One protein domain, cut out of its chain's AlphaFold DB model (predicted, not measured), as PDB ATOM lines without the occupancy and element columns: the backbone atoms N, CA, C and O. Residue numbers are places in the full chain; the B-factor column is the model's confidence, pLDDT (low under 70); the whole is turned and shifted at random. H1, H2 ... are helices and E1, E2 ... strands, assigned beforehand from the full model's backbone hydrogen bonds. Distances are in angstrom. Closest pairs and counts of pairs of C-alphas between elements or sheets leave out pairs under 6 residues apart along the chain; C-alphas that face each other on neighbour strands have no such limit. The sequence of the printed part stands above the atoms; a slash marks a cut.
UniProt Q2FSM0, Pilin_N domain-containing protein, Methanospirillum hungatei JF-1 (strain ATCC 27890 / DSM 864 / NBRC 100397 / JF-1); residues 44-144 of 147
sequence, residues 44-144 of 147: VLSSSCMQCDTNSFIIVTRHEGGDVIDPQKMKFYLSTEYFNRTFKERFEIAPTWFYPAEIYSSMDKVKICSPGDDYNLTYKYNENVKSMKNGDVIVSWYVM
ATOM      1  N   VAL A  44      52.539  40.276  31.852       91.44
ATOM      2  CA  VAL A  44      51.083  40.233  32.026       91.44
ATOM      3  C   VAL A  44      50.510  39.188  31.080       91.44
ATOM      4  O   VAL A  44      50.712  39.245  29.868       91.44
ATOM      5  N   LEU A  45      49.795  38.217  31.645       93.19
ATOM      6  CA  LEU A  45      49.100  37.175  30.899       93.19
ATOM      7  C   LEU A  45      47.608  37.255  31.190       93.19
ATOM      8  O   LEU A  45      47.202  37.325  32.351       93.19
ATOM      9  N   SER A  46      46.799  37.193  30.140       94.19
ATOM     10  CA  SER A  46      45.363  36.966  30.242       94.19
ATOM     11  C   SER A  46      45.040  35.549  29.770       94.19
ATOM     12  O   SER A  46      45.705  34.999  28.888       94.19
ATOM     13  N   SER A  47      44.018  34.937  30.363       93.38
ATOM     14  CA  SER A  47      43.509  33.642  29.916       93.38
ATOM     15  C   SER A  47      41.996  33.702  29.785       93.38
ATOM     16  O   SER A  47      41.307  34.241  30.651       93.38
ATOM     17  N   SER A  48      41.471  33.128  28.710       92.12
ATOM     18  CA  SER A  48      40.035  32.989  28.485       92.12
ATOM     19  C   SER A  48      39.711  31.598  27.956       92.12
ATOM     20  O   SER A  48      40.556  30.922  27.372       92.12
ATOM     21  N   CYS A  49      38.483  31.155  28.196       90.31
ATOM     22  CA  CYS A  49      37.984  29.873  27.722       90.31
ATOM     23  C   CYS A  49      36.833  30.121  26.755       90.31
ATOM     24  O   CYS A  49      35.958  30.948  27.019       90.31
ATOM     25  N   MET A  50      36.823  29.402  25.639       90.62
ATOM     26  CA  MET A  50      35.771  29.483  24.639       90.62
ATOM     27  C   MET A  50      35.306  28.079  24.271       90.62
ATOM     28  O   MET A  50      36.107  27.201  23.967       90.62
ATOM     29  N   GLN A  51      33.992  27.874  24.290       89.75
ATOM     30  CA  GLN A  51      33.382  26.618  23.874       89.75
ATOM     31  C   GLN A  51      33.328  26.532  22.346       89.75
ATOM     32  O   GLN A  51      32.769  27.430  21.703       89.75
ATOM     33  N   CYS A  52      33.886  25.462  21.787       87.56
ATOM     34  CA  CYS A  52      33.877  25.180  20.354       87.56
ATOM     35  C   CYS A  52      32.695  24.285  19.977       87.56
ATOM     36  O   CYS A  52      31.881  24.694  19.156       87.56
ATOM     37  N   ASP A  53      32.527  23.163  20.680       85.94
ATOM     38  CA  ASP A  53      31.394  22.239  20.547       85.94
ATOM     39  C   ASP A  53      30.792  21.898  21.917       85.94
ATOM     40  O   ASP A  53      31.235  22.375  22.962       85.94
ATOM     41  N   THR A  54      29.806  20.998  21.944       84.88
ATOM     42  CA  THR A  54      29.130  20.543  23.169       84.88
ATOM     43  C   THR A  54      30.100  20.116  24.275       84.88
ATOM     44  O   THR A  54      29.852  20.409  25.440       84.88
ATOM     45  N   ASN A  55      31.220  19.479  23.914       86.00
ATOM     46  CA  ASN A  55      32.207  18.954  24.863       86.00
ATOM     47  C   ASN A  55      33.639  19.440  24.598       86.00
ATOM     48  O   ASN A  55      34.564  18.918  25.217       86.00
ATOM     49  N   SER A  56      33.855  20.381  23.677       87.94
ATOM     50  CA  SER A  56      35.193  20.861  23.316       87.94
ATOM     51  C   SER A  56      35.346  22.343  23.640       87.94
ATOM     52  O   SER A  56      34.449  23.159  23.417       87.94
ATOM     53  N   PHE A  57      36.501  22.685  24.191       90.19
ATOM     54  CA  PHE A  57      36.851  24.022  24.629       90.19
ATOM     55  C   PHE A  57      38.261  24.351  24.162       90.19
ATOM     56  O   PHE A  57      39.150  23.499  24.161       90.19
ATOM     57  N   ILE A  58      38.474  25.613  23.827       92.12
ATOM     58  CA  ILE A  58      39.802  26.185  23.658       92.12
ATOM     59  C   ILE A  58      40.097  27.102  24.833       92.12
ATOM     60  O   ILE A  58      39.254  27.893  25.264       92.12
ATOM     61  N   ILE A  59      41.314  26.992  25.342       93.56
ATOM     62  CA  ILE A  59      41.856  27.884  26.350       93.56
ATOM     63  C   ILE A  59      42.866  28.766  25.641       93.56
ATOM     64  O   ILE A  59      43.878  28.287  25.133       93.56
ATOM     65  N   VAL A  60      42.571  30.055  25.598       94.19
ATOM     66  CA  VAL A  60      43.397  31.076  24.970       94.19
ATOM     67  C   VAL A  60      44.191  31.756  26.071       94.19
ATOM     68  O   VAL A  60      43.596  32.356  26.961       94.19
ATOM     69  N   THR A  61      45.516  31.679  26.011       95.19
ATOM     70  CA  THR A  61      46.421  32.434  26.884       95.19
ATOM     71  C   THR A  61      47.163  33.468  26.058       95.19
ATOM     72  O   THR A  61      47.864  33.106  25.115       95.19
ATOM     73  N   ARG A  62      47.011  34.744  26.400       95.31
ATOM     74  CA  ARG A  62      47.549  35.871  25.641       95.31
ATOM     75  C   ARG A  62      48.518  36.682  26.481       95.31
ATOM     76  O   ARG A  62      48.305  36.887  27.674       95.31
ATOM     77  N   HIS A  63      49.583  37.141  25.837       95.50
ATOM     78  CA  HIS A  63      50.517  38.104  26.405       95.50
ATOM     79  C   HIS A  63      49.942  39.507  26.243       95.50
ATOM     80  O   HIS A  63      49.664  39.927  25.123       95.50
ATOM     81  N   GLU A  64      49.723  40.209  27.349       93.56
ATOM     82  CA  GLU A  64      49.110  41.546  27.367       93.56
ATOM     83  C   GLU A  64      50.134  42.661  27.638       93.56
ATOM     84  O   GLU A  64      49.765  43.828  27.765       93.56
ATOM     85  N   GLY A  65      51.423  42.328  27.746       90.25
ATOM     86  CA  GLY A  65      52.491  43.298  27.974       90.25
ATOM     87  C   GLY A  65      53.524  42.861  29.010       90.25
ATOM     88  O   GLY A  65      53.449  41.785  29.605       90.25
ATOM     89  N   GLY A  66      54.540  43.703  29.199       88.88
ATOM     90  CA  GLY A  66      55.703  43.398  30.036       88.88
ATOM     91  C   GLY A  66      56.830  42.709  29.262       88.88
ATOM     92  O   GLY A  66      56.985  42.919  28.055       88.88
ATOM     93  N   ASP A  67      57.638  41.913  29.963       90.25
ATOM     94  CA  ASP A  67      58.830  41.288  29.381       90.25
ATOM     95  C   ASP A  67      58.490  40.129  28.423       90.25
ATOM     96  O   ASP A  67      57.415  39.531  28.454       90.25
ATOM     97  N   VAL A  68      59.431  39.791  27.541       92.06
ATOM     98  CA  VAL A  68      59.308  38.625  26.651       92.06
ATOM     99  C   VAL A  68      59.461  37.341  27.464       92.06
ATOM    100  O   VAL A  68      60.374  37.227  28.283       92.06
ATOM    101  N   ILE A  69      58.609  36.352  27.196       92.06
ATOM    102  CA  ILE A  69      58.598  35.064  27.904       92.06
ATOM    103  C   ILE A  69      58.999  33.933  26.973       92.06
ATOM    104  O   ILE A  69      58.684  33.954  25.788       92.06
ATOM    105  N   ASP A  70      59.659  32.924  27.528       92.44
ATOM    106  CA  ASP A  70      59.907  31.660  26.844       92.44
ATOM    107  C   ASP A  70      58.760  30.689  27.166       92.44
ATOM    108  O   ASP A  70      58.682  30.196  28.301       92.44
ATOM    109  N   PRO A  71      57.856  30.412  26.210       91.38
ATOM    110  CA  PRO A  71      56.692  29.587  26.486       91.38
ATOM    111  C   PRO A  71      57.057  28.122  26.761       91.38
ATOM    112  O   PRO A  71      56.299  27.439  27.444       91.38
ATOM    113  N   GLN A  72      58.246  27.644  26.357       91.00
ATOM    114  CA  GLN A  72      58.710  26.281  26.677       91.00
ATOM    115  C   GLN A  72      58.953  26.073  28.174       91.00
ATOM    116  O   GLN A  72      58.984  24.943  28.655       91.00
ATOM    117  N   LYS A  73      59.131  27.162  28.929       90.62
ATOM    118  CA  LYS A  73      59.317  27.126  30.385       90.62
ATOM    119  C   LYS A  73      58.002  27.267  31.147       90.62
ATOM    120  O   LYS A  73      58.011  27.233  32.378       90.62
ATOM    121  N   MET A  74      56.885  27.448  30.446       90.38
ATOM    122  CA  MET A  74      55.570  27.611  31.052       90.38
ATOM    123  C   MET A  74      54.887  26.258  31.243       90.38
ATOM    124  O   MET A  74      55.004  25.355  30.421       90.38
ATOM    125  N   LYS A  75      54.124  26.147  32.332       92.69
ATOM    126  CA  LYS A  75      53.209  25.030  32.573       92.69
ATOM    127  C   LYS A  75      51.793  25.561  32.670       92.69
ATOM    128  O   LYS A  75      51.536  26.503  33.421       92.69
ATOM    129  N   PHE A  76      50.882  24.944  31.931       92.31
ATOM    130  CA  PHE A  76      49.484  25.348  31.890       92.31
ATOM    131  C   PHE A  76      48.666  24.378  32.728       92.31
ATOM    132  O   PHE A  76      48.742  23.169  32.540       92.31
ATOM    133  N   TYR A  77      47.869  24.911  33.650       93.38
ATOM    134  CA  TYR A  77      46.976  24.113  34.478       93.38
ATOM    135  C   TYR A  77      45.541  24.546  34.228       93.38
ATOM    136  O   TYR A  77      45.225  25.726  34.373       93.38
ATOM    137  N   LEU A  78      44.678  23.589  33.905       92.12
ATOM    138  CA  LEU A  78      43.248  23.814  33.769       92.12
ATOM    139  C   LEU A  78      42.549  23.382  35.052       92.12
ATOM    140  O   LEU A  78      42.712  22.244  35.488       92.12
ATOM    141  N   SER A  79      41.771  24.289  35.634       91.00
ATOM    142  CA  SER A  79      40.837  23.980  36.713       91.00
ATOM    143  C   SER A  79      39.441  23.864  36.122       91.00
ATOM    144  O   SER A  79      38.996  24.769  35.417       91.00
ATOM    145  N   THR A  80      38.757  22.763  36.404       88.44
ATOM    146  CA  THR A  80      37.360  22.574  36.014       88.44
ATOM    147  C   THR A  80      36.455  22.701  37.231       88.44
ATOM    148  O   THR A  80      36.849  22.406  38.364       88.44
ATOM    149  N   GLU A  81      35.230  23.151  36.992       88.62
ATOM    150  CA  GLU A  81      34.222  23.374  38.022       88.62
ATOM    151  C   GLU A  81      32.917  22.684  37.628       88.62
ATOM    152  O   GLU A  81      32.602  22.510  36.448       88.62
ATOM    153  N   TYR A  82      32.149  22.279  38.632       83.56
ATOM    154  CA  TYR A  82      30.771  21.844  38.448       83.56
ATOM    155  C   TYR A  82      29.854  23.049  38.185       83.56
ATOM    156  O   TYR A  82      30.220  24.200  38.414       83.56
ATOM    157  N   PHE A  83      28.616  22.792  37.757       82.50
ATOM    158  CA  PHE A  83      27.632  23.849  37.483       82.50
ATOM    159  C   PHE A  83      27.366  24.774  38.689       82.50
ATOM    160  O   PHE A  83      27.097  25.961  38.528       82.50
ATOM    161  N   ASN A  84      27.496  24.253  39.909       90.56
ATOM    162  CA  ASN A  84      27.390  25.004  41.164       90.56
ATOM    163  C   ASN A  84      28.691  25.744  41.561       90.56
ATOM    164  O   ASN A  84      28.791  26.201  42.697       90.56
ATOM    165  N   ARG A  85      29.679  25.848  40.658       85.88
ATOM    166  CA  ARG A  85      31.002  26.469  40.869       85.88
ATOM    167  C   ARG A  85      31.873  25.792  41.924       85.88
ATOM    168  O   ARG A  85      32.835  26.384  42.409       85.88
ATOM    169  N   THR A  86      31.568  24.553  42.310       90.38
ATOM    170  CA  THR A  86      32.503  23.802  43.149       90.38
ATOM    171  C   THR A  86      33.630  23.263  42.286       90.38
ATOM    172  O   THR A  86      33.395  22.713  41.209       90.38
ATOM    173  N   PHE A  87      34.856  23.397  42.781       89.62
ATOM    174  CA  PHE A  87      36.039  22.823  42.159       89.62
ATOM    175  C   PHE A  87      35.851  21.321  41.908       89.62
ATOM    176  O   PHE A  87      35.428  20.588  42.806       89.62
ATOM    177  N   LYS A  88      36.153  20.867  40.689       88.19
ATOM    178  CA  LYS A  88      36.105  19.452  40.312       88.19
ATOM    179  C   LYS A  88      37.503  18.854  40.314       88.19
ATOM    180  O   LYS A  88      37.790  17.951  41.093       88.19
ATOM    181  N   GLU A  89      38.365  19.353  39.438       90.56
ATOM    182  CA  GLU A  89      39.729  18.858  39.282       90.56
ATOM    183  C   GLU A  89      40.638  19.935  38.690       90.56
ATOM    184  O   GLU A  89      40.180  20.858  38.013       90.56
ATOM    185  N   ARG A  90      41.944  19.787  38.930       92.44
ATOM    186  CA  ARG A  90      42.998  20.584  38.305       92.44
ATOM    187  C   ARG A  90      44.050  19.653  37.742       92.44
ATOM    188  O   ARG A  90      44.562  18.803  38.466       92.44
ATOM    189  N   PHE A  91      44.395  19.838  36.479       93.00
ATOM    190  CA  PHE A  91      45.394  19.023  35.797       93.00
ATOM    191  C   PHE A  91      46.211  19.875  34.828       93.00
ATOM    192  O   PHE A  91      45.802  20.967  34.429       93.00
ATOM    193  N   GLU A  92      47.403  19.390  34.499       93.06
ATOM    194  CA  GLU A  92      48.276  20.022  33.515       93.06
ATOM    195  C   GLU A  92      47.723  19.786  32.104       93.06
ATOM    196  O   GLU A  92      47.277  18.680  31.785       93.06
ATOM    197  N   ILE A  93      47.730  20.824  31.270       91.44
ATOM    198  CA  ILE A  93      47.335  20.753  29.862       91.44
ATOM    199  C   ILE A  93      48.511  21.138  28.973       91.44
ATOM    200  O   ILE A  93      49.300  22.022  29.308       91.44
ATOM    201  N   ALA A  94      48.609  20.487  27.820       90.38
ATOM    202  CA  ALA A  94      49.617  20.827  26.830       90.38
ATOM    203  C   ALA A  94      49.120  21.975  25.931       90.38
ATOM    204  O   ALA A  94      47.968  21.939  25.480       90.38
ATOM    205  N   PRO A  95      49.970  22.971  25.631       91.62
ATOM    206  CA  PRO A  95      49.683  23.929  24.574       91.62
ATOM    207  C   PRO A  95      49.587  23.203  23.230       91.62
ATOM    208  O   PRO A  95      50.354  22.282  22.946       91.62
ATOM    209  N   THR A  96      48.617  23.588  22.409       90.06
ATOM    210  CA  THR A  96      48.343  22.927  21.124       90.06
ATOM    211  C   THR A  96      48.850  23.770  19.958       90.06
ATOM    212  O   THR A  96      49.541  23.257  19.076       90.06
ATOM    213  N   TRP A  97      48.586  25.076  19.992       90.56
ATOM    214  CA  TRP A  97      48.993  26.020  18.953       90.56
ATOM    215  C   TRP A  97      49.618  27.283  19.546       90.56
ATOM    216  O   TRP A  97      49.341  27.661  20.687       90.56
ATOM    217  N   PHE A  98      50.456  27.934  18.744       92.75
ATOM    218  CA  PHE A  98      51.053  29.235  19.015       92.75
ATOM    219  C   PHE A  98      50.784  30.167  17.835       92.75
ATOM    220  O   PHE A  98      51.229  29.906  16.716       92.75
ATOM    221  N   TYR A  99      50.086  31.265  18.092       91.56
ATOM    222  CA  TYR A  99      49.741  32.253  17.083       91.56
ATOM    223  C   TYR A  99      50.401  33.595  17.401       91.56
ATOM    224  O   TYR A  99      50.194  34.126  18.495       91.56
ATOM    225  N   PRO A 100      51.138  34.177  16.440       92.19
ATOM    226  CA  PRO A 100      51.557  35.567  16.525       92.19
ATOM    227  C   PRO A 100      50.354  36.510  16.631       92.19
ATOM    228  O   PRO A 100      49.276  36.211  16.098       92.19
ATOM    229  N   ALA A 101      50.545  37.658  17.277       92.88
ATOM    230  CA  ALA A 101      49.501  38.660  17.504       92.88
ATOM    231  C   ALA A 101      48.717  39.052  16.233       92.88
ATOM    232  O   ALA A 101      47.484  39.151  16.244       92.88
ATOM    233  N   GLU A 102      49.421  39.254  15.119       90.88
ATOM    234  CA  GLU A 102      48.848  39.685  13.838       90.88
ATOM    235  C   GLU A 102      47.948  38.603  13.240       90.88
ATOM    236  O   GLU A 102      46.909  38.882  12.645       90.88
ATOM    237  N   ILE A 103      48.334  37.346  13.443       90.25
ATOM    238  CA  ILE A 103      47.606  36.190  12.941       90.25
ATOM    239  C   ILE A 103      46.363  35.958  13.798       90.25
ATOM    240  O   ILE A 103      45.264  35.865  13.256       90.25
ATOM    241  N   TYR A 104      46.507  35.952  15.126       89.44
ATOM    242  CA  TYR A 104      45.391  35.735  16.051       89.44
ATOM    243  C   TYR A 104      44.309  36.819  15.946       89.44
ATOM    244  O   TYR A 104      43.124  36.501  15.923       89.44
ATOM    245  N   SER A 105      44.696  38.092  15.825       88.69
ATOM    246  CA  SER A 105      43.745  39.213  15.711       88.69
ATOM    247  C   SER A 105      42.870  39.168  14.453       88.69
ATOM    248  O   SER A 105      41.793  39.757  14.439       88.69
ATOM    249  N   SER A 106      43.303  38.446  13.417       87.50
ATOM    250  CA  SER A 106      42.550  38.245  12.172       87.50
ATOM    251  C   SER A 106      41.675  36.981  12.164       87.50
ATOM    252  O   SER A 106      41.001  36.694  11.168       87.50
ATOM    253  N   MET A 107      41.705  36.185  13.240       85.12
ATOM    254  CA  MET A 107      40.964  34.930  13.316       85.12
ATOM    255  C   MET A 107      39.593  35.090  13.952       85.12
ATOM    256  O   MET A 107      39.442  35.608  15.055       85.12
ATOM    257  N   ASP A 108      38.605  34.493  13.294       85.69
ATOM    258  CA  ASP A 108      37.294  34.266  13.879       85.69
ATOM    259  C   ASP A 108      37.271  32.986  14.711       85.69
ATOM    260  O   ASP A 108      38.011  32.031  14.451       85.69
ATOM    261  N   LYS A 109      36.312  32.918  15.640       83.56
ATOM    262  CA  LYS A 109      36.030  31.739  16.471       83.56
ATOM    263  C   LYS A 109      36.036  30.430  15.677       83.56
ATOM    264  O   LYS A 109      36.607  29.450  16.136       83.56
ATOM    265  N   VAL A 110      35.428  30.410  14.491       83.06
ATOM    266  CA  VAL A 110      35.333  29.203  13.650       83.06
ATOM    267  C   VAL A 110      36.718  28.684  13.256       83.06
ATOM    268  O   VAL A 110      36.963  27.485  13.336       83.06
ATOM    269  N   LYS A 111      37.648  29.577  12.902       81.62
ATOM    270  CA  LYS A 111      39.012  29.202  12.499       81.62
ATOM    271  C   LYS A 111      39.835  28.680  13.675       81.62
ATOM    272  O   LYS A 111      40.630  27.766  13.495       81.62
ATOM    273  N   ILE A 112      39.624  29.235  14.869       83.56
ATOM    274  CA  ILE A 112      40.325  28.808  16.090       83.56
ATOM    275  C   ILE A 112      39.757  27.470  16.596       83.56
ATOM    276  O   ILE A 112      40.499  26.614  17.066       83.56
ATOM    277  N   CYS A 113      38.442  27.275  16.470       83.50
ATOM    278  CA  CYS A 113      37.744  26.063  16.896       83.50
ATOM    279  C   CYS A 113      37.831  24.894  15.905       83.50
ATOM    280  O   CYS A 113      37.529  23.758  16.260       83.50
ATOM    281  N   SER A 114      38.199  25.148  14.653       74.75
ATOM    282  CA  SER A 114      38.365  24.126  13.618       74.75
ATOM    283  C   SER A 114      39.510  24.528  12.689       74.75
ATOM    284  O   SER A 114      39.267  25.008  11.578       74.75
ATOM    285  N   PRO A 115      40.769  24.382  13.138       61.38
ATOM    286  CA  PRO A 115      41.914  24.645  12.282       61.38
ATOM    287  C   PRO A 115      41.918  23.610  11.151       61.38
ATOM    288  O   PRO A 115      42.074  22.418  11.400       61.38
ATOM    289  N   GLY A 116      41.685  24.058   9.913       55.50
ATOM    290  CA  GLY A 116      41.670  23.185   8.734       55.50
ATOM    291  C   GLY A 116      43.001  22.452   8.526       55.50
ATOM    292  O   GLY A 116      44.043  22.907   9.003       55.50
ATOM    293  N   ASP A 117      42.966  21.338   7.789       52.34
ATOM    294  CA  ASP A 117      44.070  20.370   7.678       52.34
ATOM    295  C   ASP A 117      45.412  20.980   7.212       52.34
ATOM    296  O   ASP A 117      46.461  20.611   7.739       52.34
ATOM    297  N   ASP A 118      45.393  21.988   6.330       50.69
ATOM    298  CA  ASP A 118      46.608  22.657   5.819       50.69
ATOM    299  C   ASP A 118      47.129  23.799   6.718       50.69
ATOM    300  O   ASP A 118      48.312  24.145   6.686       50.69
ATOM    301  N   TYR A 119      46.276  24.386   7.564       51.56
ATOM    302  CA  TYR A 119      46.652  25.478   8.483       51.56
ATOM    303  C   TYR A 119      47.248  24.946   9.805       51.56
ATOM    304  O   TYR A 119      47.811  25.694  10.608       51.56
ATOM    305  N   ASN A 120      47.129  23.632  10.023       59.06
ATOM    306  CA  ASN A 120      47.282  22.956  11.311       59.06
ATOM    307  C   ASN A 120      48.742  22.709  11.742       59.06
ATOM    308  O   ASN A 120      48.997  22.429  12.912       59.06
ATOM    309  N   LEU A 121      49.718  22.809  10.827       66.25
ATOM    310  CA  LEU A 121      51.128  22.503  11.126       66.25
ATOM    311  C   LEU A 121      52.002  23.740  11.341       66.25
ATOM    312  O   LEU A 121      52.863  23.716  12.219       66.25
ATOM    313  N   THR A 122      51.772  24.825  10.596       72.75
ATOM    314  CA  THR A 122      52.615  26.034  10.658       72.75
ATOM    315  C   THR A 122      52.629  26.663  12.049       72.75
ATOM    316  O   THR A 122      53.675  27.084  12.532       72.75
ATOM    317  N   TYR A 123      51.471  26.688  12.707       79.88
ATOM    318  CA  TYR A 123      51.286  27.298  14.026       79.88
ATOM    319  C   TYR A 123      51.176  26.268  15.146       79.88
ATOM    320  O   TYR A 123      50.802  26.599  16.271       79.88
ATOM    321  N   LYS A 124      51.469  24.997  14.855       84.19
ATOM    322  CA  LYS A 124      51.495  23.965  15.885       84.19
ATOM    323  C   LYS A 124      52.563  24.319  16.909       84.19
ATOM    324  O   LYS A 124      53.701  24.624  16.545       84.19
ATOM    325  N   TYR A 125      52.197  24.251  18.184       85.81
ATOM    326  CA  TYR A 125      53.147  24.490  19.257       85.81
ATOM    327  C   TYR A 125      54.275  23.454  19.174       85.81
ATOM    328  O   TYR A 125      54.027  22.246  19.188       85.81
ATOM    329  N   ASN A 126      55.513  23.922  19.029       86.56
ATOM    330  CA  ASN A 126      56.695  23.082  18.845       86.56
ATOM    331  C   ASN A 126      57.910  23.678  19.577       86.56
ATOM    332  O   ASN A 126      57.856  24.805  20.067       86.56
ATOM    333  N   GLU A 127      59.014  22.934  19.629       85.00
ATOM    334  CA  GLU A 127      60.243  23.315  20.350       85.00
ATOM    335  C   GLU A 127      60.944  24.570  19.789       85.00
ATOM    336  O   GLU A 127      61.807  25.160  20.446       85.00
ATOM    337  N   ASN A 128      60.578  25.007  18.580       83.81
ATOM    338  CA  ASN A 128      61.134  26.213  17.965       83.81
ATOM    339  C   ASN A 128      60.464  27.492  18.485       83.81
ATOM    340  O   ASN A 128      61.012  28.582  18.314       83.81
ATOM    341  N   VAL A 129      59.309  27.382  19.151       83.50
ATOM    342  CA  VAL A 129      58.629  28.519  19.774       83.50
ATOM    343  C   VAL A 129      59.353  28.878  21.072       83.50
ATOM    344  O   VAL A 129      59.067  28.312  22.121       83.50
ATOM    345  N   LYS A 130      60.313  29.806  21.000       85.75
ATOM    346  CA  LYS A 130      61.174  30.197  22.139       85.75
ATOM    347  C   LYS A 130      60.879  31.580  22.716       85.75
ATOM    348  O   LYS A 130      61.511  31.992  23.684       85.75
ATOM    349  N   SER A 131      59.956  32.318  22.109       91.88
ATOM    350  CA  SER A 131      59.597  33.659  22.560       91.88
ATOM    351  C   SER A 131      58.123  33.942  22.335       91.88
ATOM    352  O   SER A 131      57.627  33.737  21.232       91.88
ATOM    353  N   MET A 132      57.481  34.483  23.360       93.38
ATOM    354  CA  MET A 132      56.132  35.025  23.358       93.38
ATOM    355  C   MET A 132      56.227  36.504  23.735       93.38
ATOM    356  O   MET A 132      56.768  36.852  24.791       93.38
ATOM    357  N   LYS A 133      55.763  37.372  22.840       94.12
ATOM    358  CA  LYS A 133      55.772  38.833  22.975       94.12
ATOM    359  C   LYS A 133      54.347  39.350  23.134       94.12
ATOM    360  O   LYS A 133      53.392  38.600  22.976       94.12
ATOM    361  N   ASN A 134      54.219  40.645  23.412       94.12
ATOM    362  CA  ASN A 134      52.921  41.296  23.547       94.12
ATOM    363  C   ASN A 134      52.002  40.999  22.350       94.12
ATOM    364  O   ASN A 134      52.383  41.207  21.200       94.12
ATOM    365  N   GLY A 135      50.791  40.541  22.651       93.31
ATOM    366  CA  GLY A 135      49.759  40.167  21.699       93.31
ATOM    367  C   GLY A 135      49.799  38.710  21.239       93.31
ATOM    368  O   GLY A 135      48.758  38.238  20.775       93.31
ATOM    369  N   ASP A 136      50.927  38.003  21.383       95.19
ATOM    370  CA  ASP A 136      51.045  36.591  21.005       95.19
ATOM    371  C   ASP A 136      50.137  35.717  21.870       95.19
ATOM    372  O   ASP A 136      49.840  36.028  23.031       95.19
ATOM    373  N   VAL A 137      49.706  34.596  21.296       94.50
ATOM    374  CA  VAL A 137      48.694  33.731  21.891       94.50
ATOM    375  C   VAL A 137      49.106  32.270  21.845       94.50
ATOM    376  O   VAL A 137      49.514  31.741  20.814       94.50
ATOM    377  N   ILE A 138      48.908  31.592  22.968       94.62
ATOM    378  CA  ILE A 138      48.935  30.138  23.075       94.62
ATOM    379  C   ILE A 138      47.501  29.646  23.175       94.62
ATOM    380  O   ILE A 138      46.725  30.131  24.001       94.62
ATOM    381  N   VAL A 139      47.160  28.666  22.350       92.62
ATOM    382  CA  VAL A 139      45.857  28.006  22.389       92.62
ATOM    383  C   VAL A 139      46.052  26.564  22.820       92.62
ATOM    384  O   VAL A 139      46.830  25.821  22.217       92.62
ATOM    385  N   SER A 140      45.320  26.163  23.850       92.00
ATOM    386  CA  SER A 140      45.290  24.791  24.347       92.00
ATOM    387  C   SER A 140      43.906  24.202  24.116       92.00
ATOM    388  O   SER A 140      42.907  24.747  24.586       92.00
ATOM    389  N   TRP A 141      43.845  23.091  23.388       89.50
ATOM    390  CA  TRP A 141      42.603  22.368  23.142       89.50
ATOM    391  C   TRP A 141      42.268  21.446  24.312       89.50
ATOM    392  O   TRP A 141      43.120  20.703  24.802       89.50
ATOM    393  N   TYR A 142      41.007  21.448  24.734       88.62
ATOM    394  CA  TYR A 142      40.510  20.573  25.784       88.62
ATOM    395  C   TYR A 142      39.173  19.948  25.395       88.62
ATOM    396  O   TYR A 142      38.229  20.634  25.011       88.62
ATOM    397  N   VAL A 143      39.074  18.627  25.540       88.25
ATOM    398  CA  VAL A 143      37.821  17.885  25.369       88.25
ATOM    399  C   VAL A 143      37.395  17.357  26.728       88.25
ATOM    400  O   VAL A 143      38.140  16.617  27.375       88.25
ATOM    401  N   MET A 144      36.188  17.717  27.158       83.00
ATOM    402  CA  MET A 144      35.600  17.172  28.373       83.00
ATOM    403  C   MET A 144      35.418  15.667  28.229       83.00
ATOM    404  O   MET A 144      34.852  15.175  27.248       83.00
TER     405      MET A 144
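This is residues 44 to 144 of the 147 residues of the protein "Pilin_N domain-containing protein" of Methanospirillum hungatei JF-1 (strain ATCC 27890 / DSM 864 / NBRC 100397 / JF-1) (UniProt Q2FSM0). A strongly twisted four-stranded sheet, E1 E2 E6 E5, is the main body, with the short helices H1 and H2 on one face; the hairpin of E3 and E4 stands off the opposite face as a separate two-stranded arm, nearing the sheet at the end of E4. A long stretch with no named element, residues 114 to 136, loops away from H2 before the chain returns as E6 between E2 and E5. The printed part has 101 residues with six named strands and two named helices, in the order E1 E2 E3 E4 E5 H1 H2 E6; both sheets are antiparallel and the class is mostly strand. The whole is compact, with a radius of gyration of the C-alphas of 13.8 A and spans of 38 by 31 by 22 A.

E1, residues 44 to 53, and E2, residues 56 to 65, form a hairpin, antiparallel at 160 degrees; N 48 and O 60 are 2.9 A apart, within hydrogen-bond range. E6, residues 137 to 143, is antiparallel to E2, with N 59 and O 140 at 2.9 A. E5, residues 97 to 99, is the antiparallel neighbour of E6, with N 99 and O 137 at 2.8 A. E1 and E5 are the edge strands. E3, residues 76 to 81, and E4, residues 87 to 93, form the other hairpin, with N 80 and O 89 at 2.9 A. E3 is apart from E6, while the closest C-alphas of E4 and E6, those of Ile 93 and Ser 140, are 7.1 A apart. H1, residues 101 to 105, and H2, residues 109 to 113, are apart from each other and on the same face of the four-stranded sheet. H2 lies over E2 at a height over the sheet of 8.4 A; its closest C-alpha pair with E1 is Cys 113 and Cys 52, 5.3 A. H1 lies over none of the strands, at a height of 4.1 A, only just above the sheet's level. In H1 and H2 every O i to N i+4 pair is within hydrogen-bond range.

E1 begins at C-alpha 44 (51.083, 40.233, 32.026) and is 29.0 A long; E2 is 28.7 A. E3 measures 16.6 A and E4 16.8 A. E6 runs 19.5 A, ending at C-alpha 143 (37.821, 17.885, 25.369).

The two C-alphas farthest apart, those of Asn 84 and Asn 128, are 41.0 A apart. The printed part has no cut. The link from H2 to E6 is long, with 23 residues. Mean pLDDT of the printed part is 87.2; residues 115 to 121 are under 70.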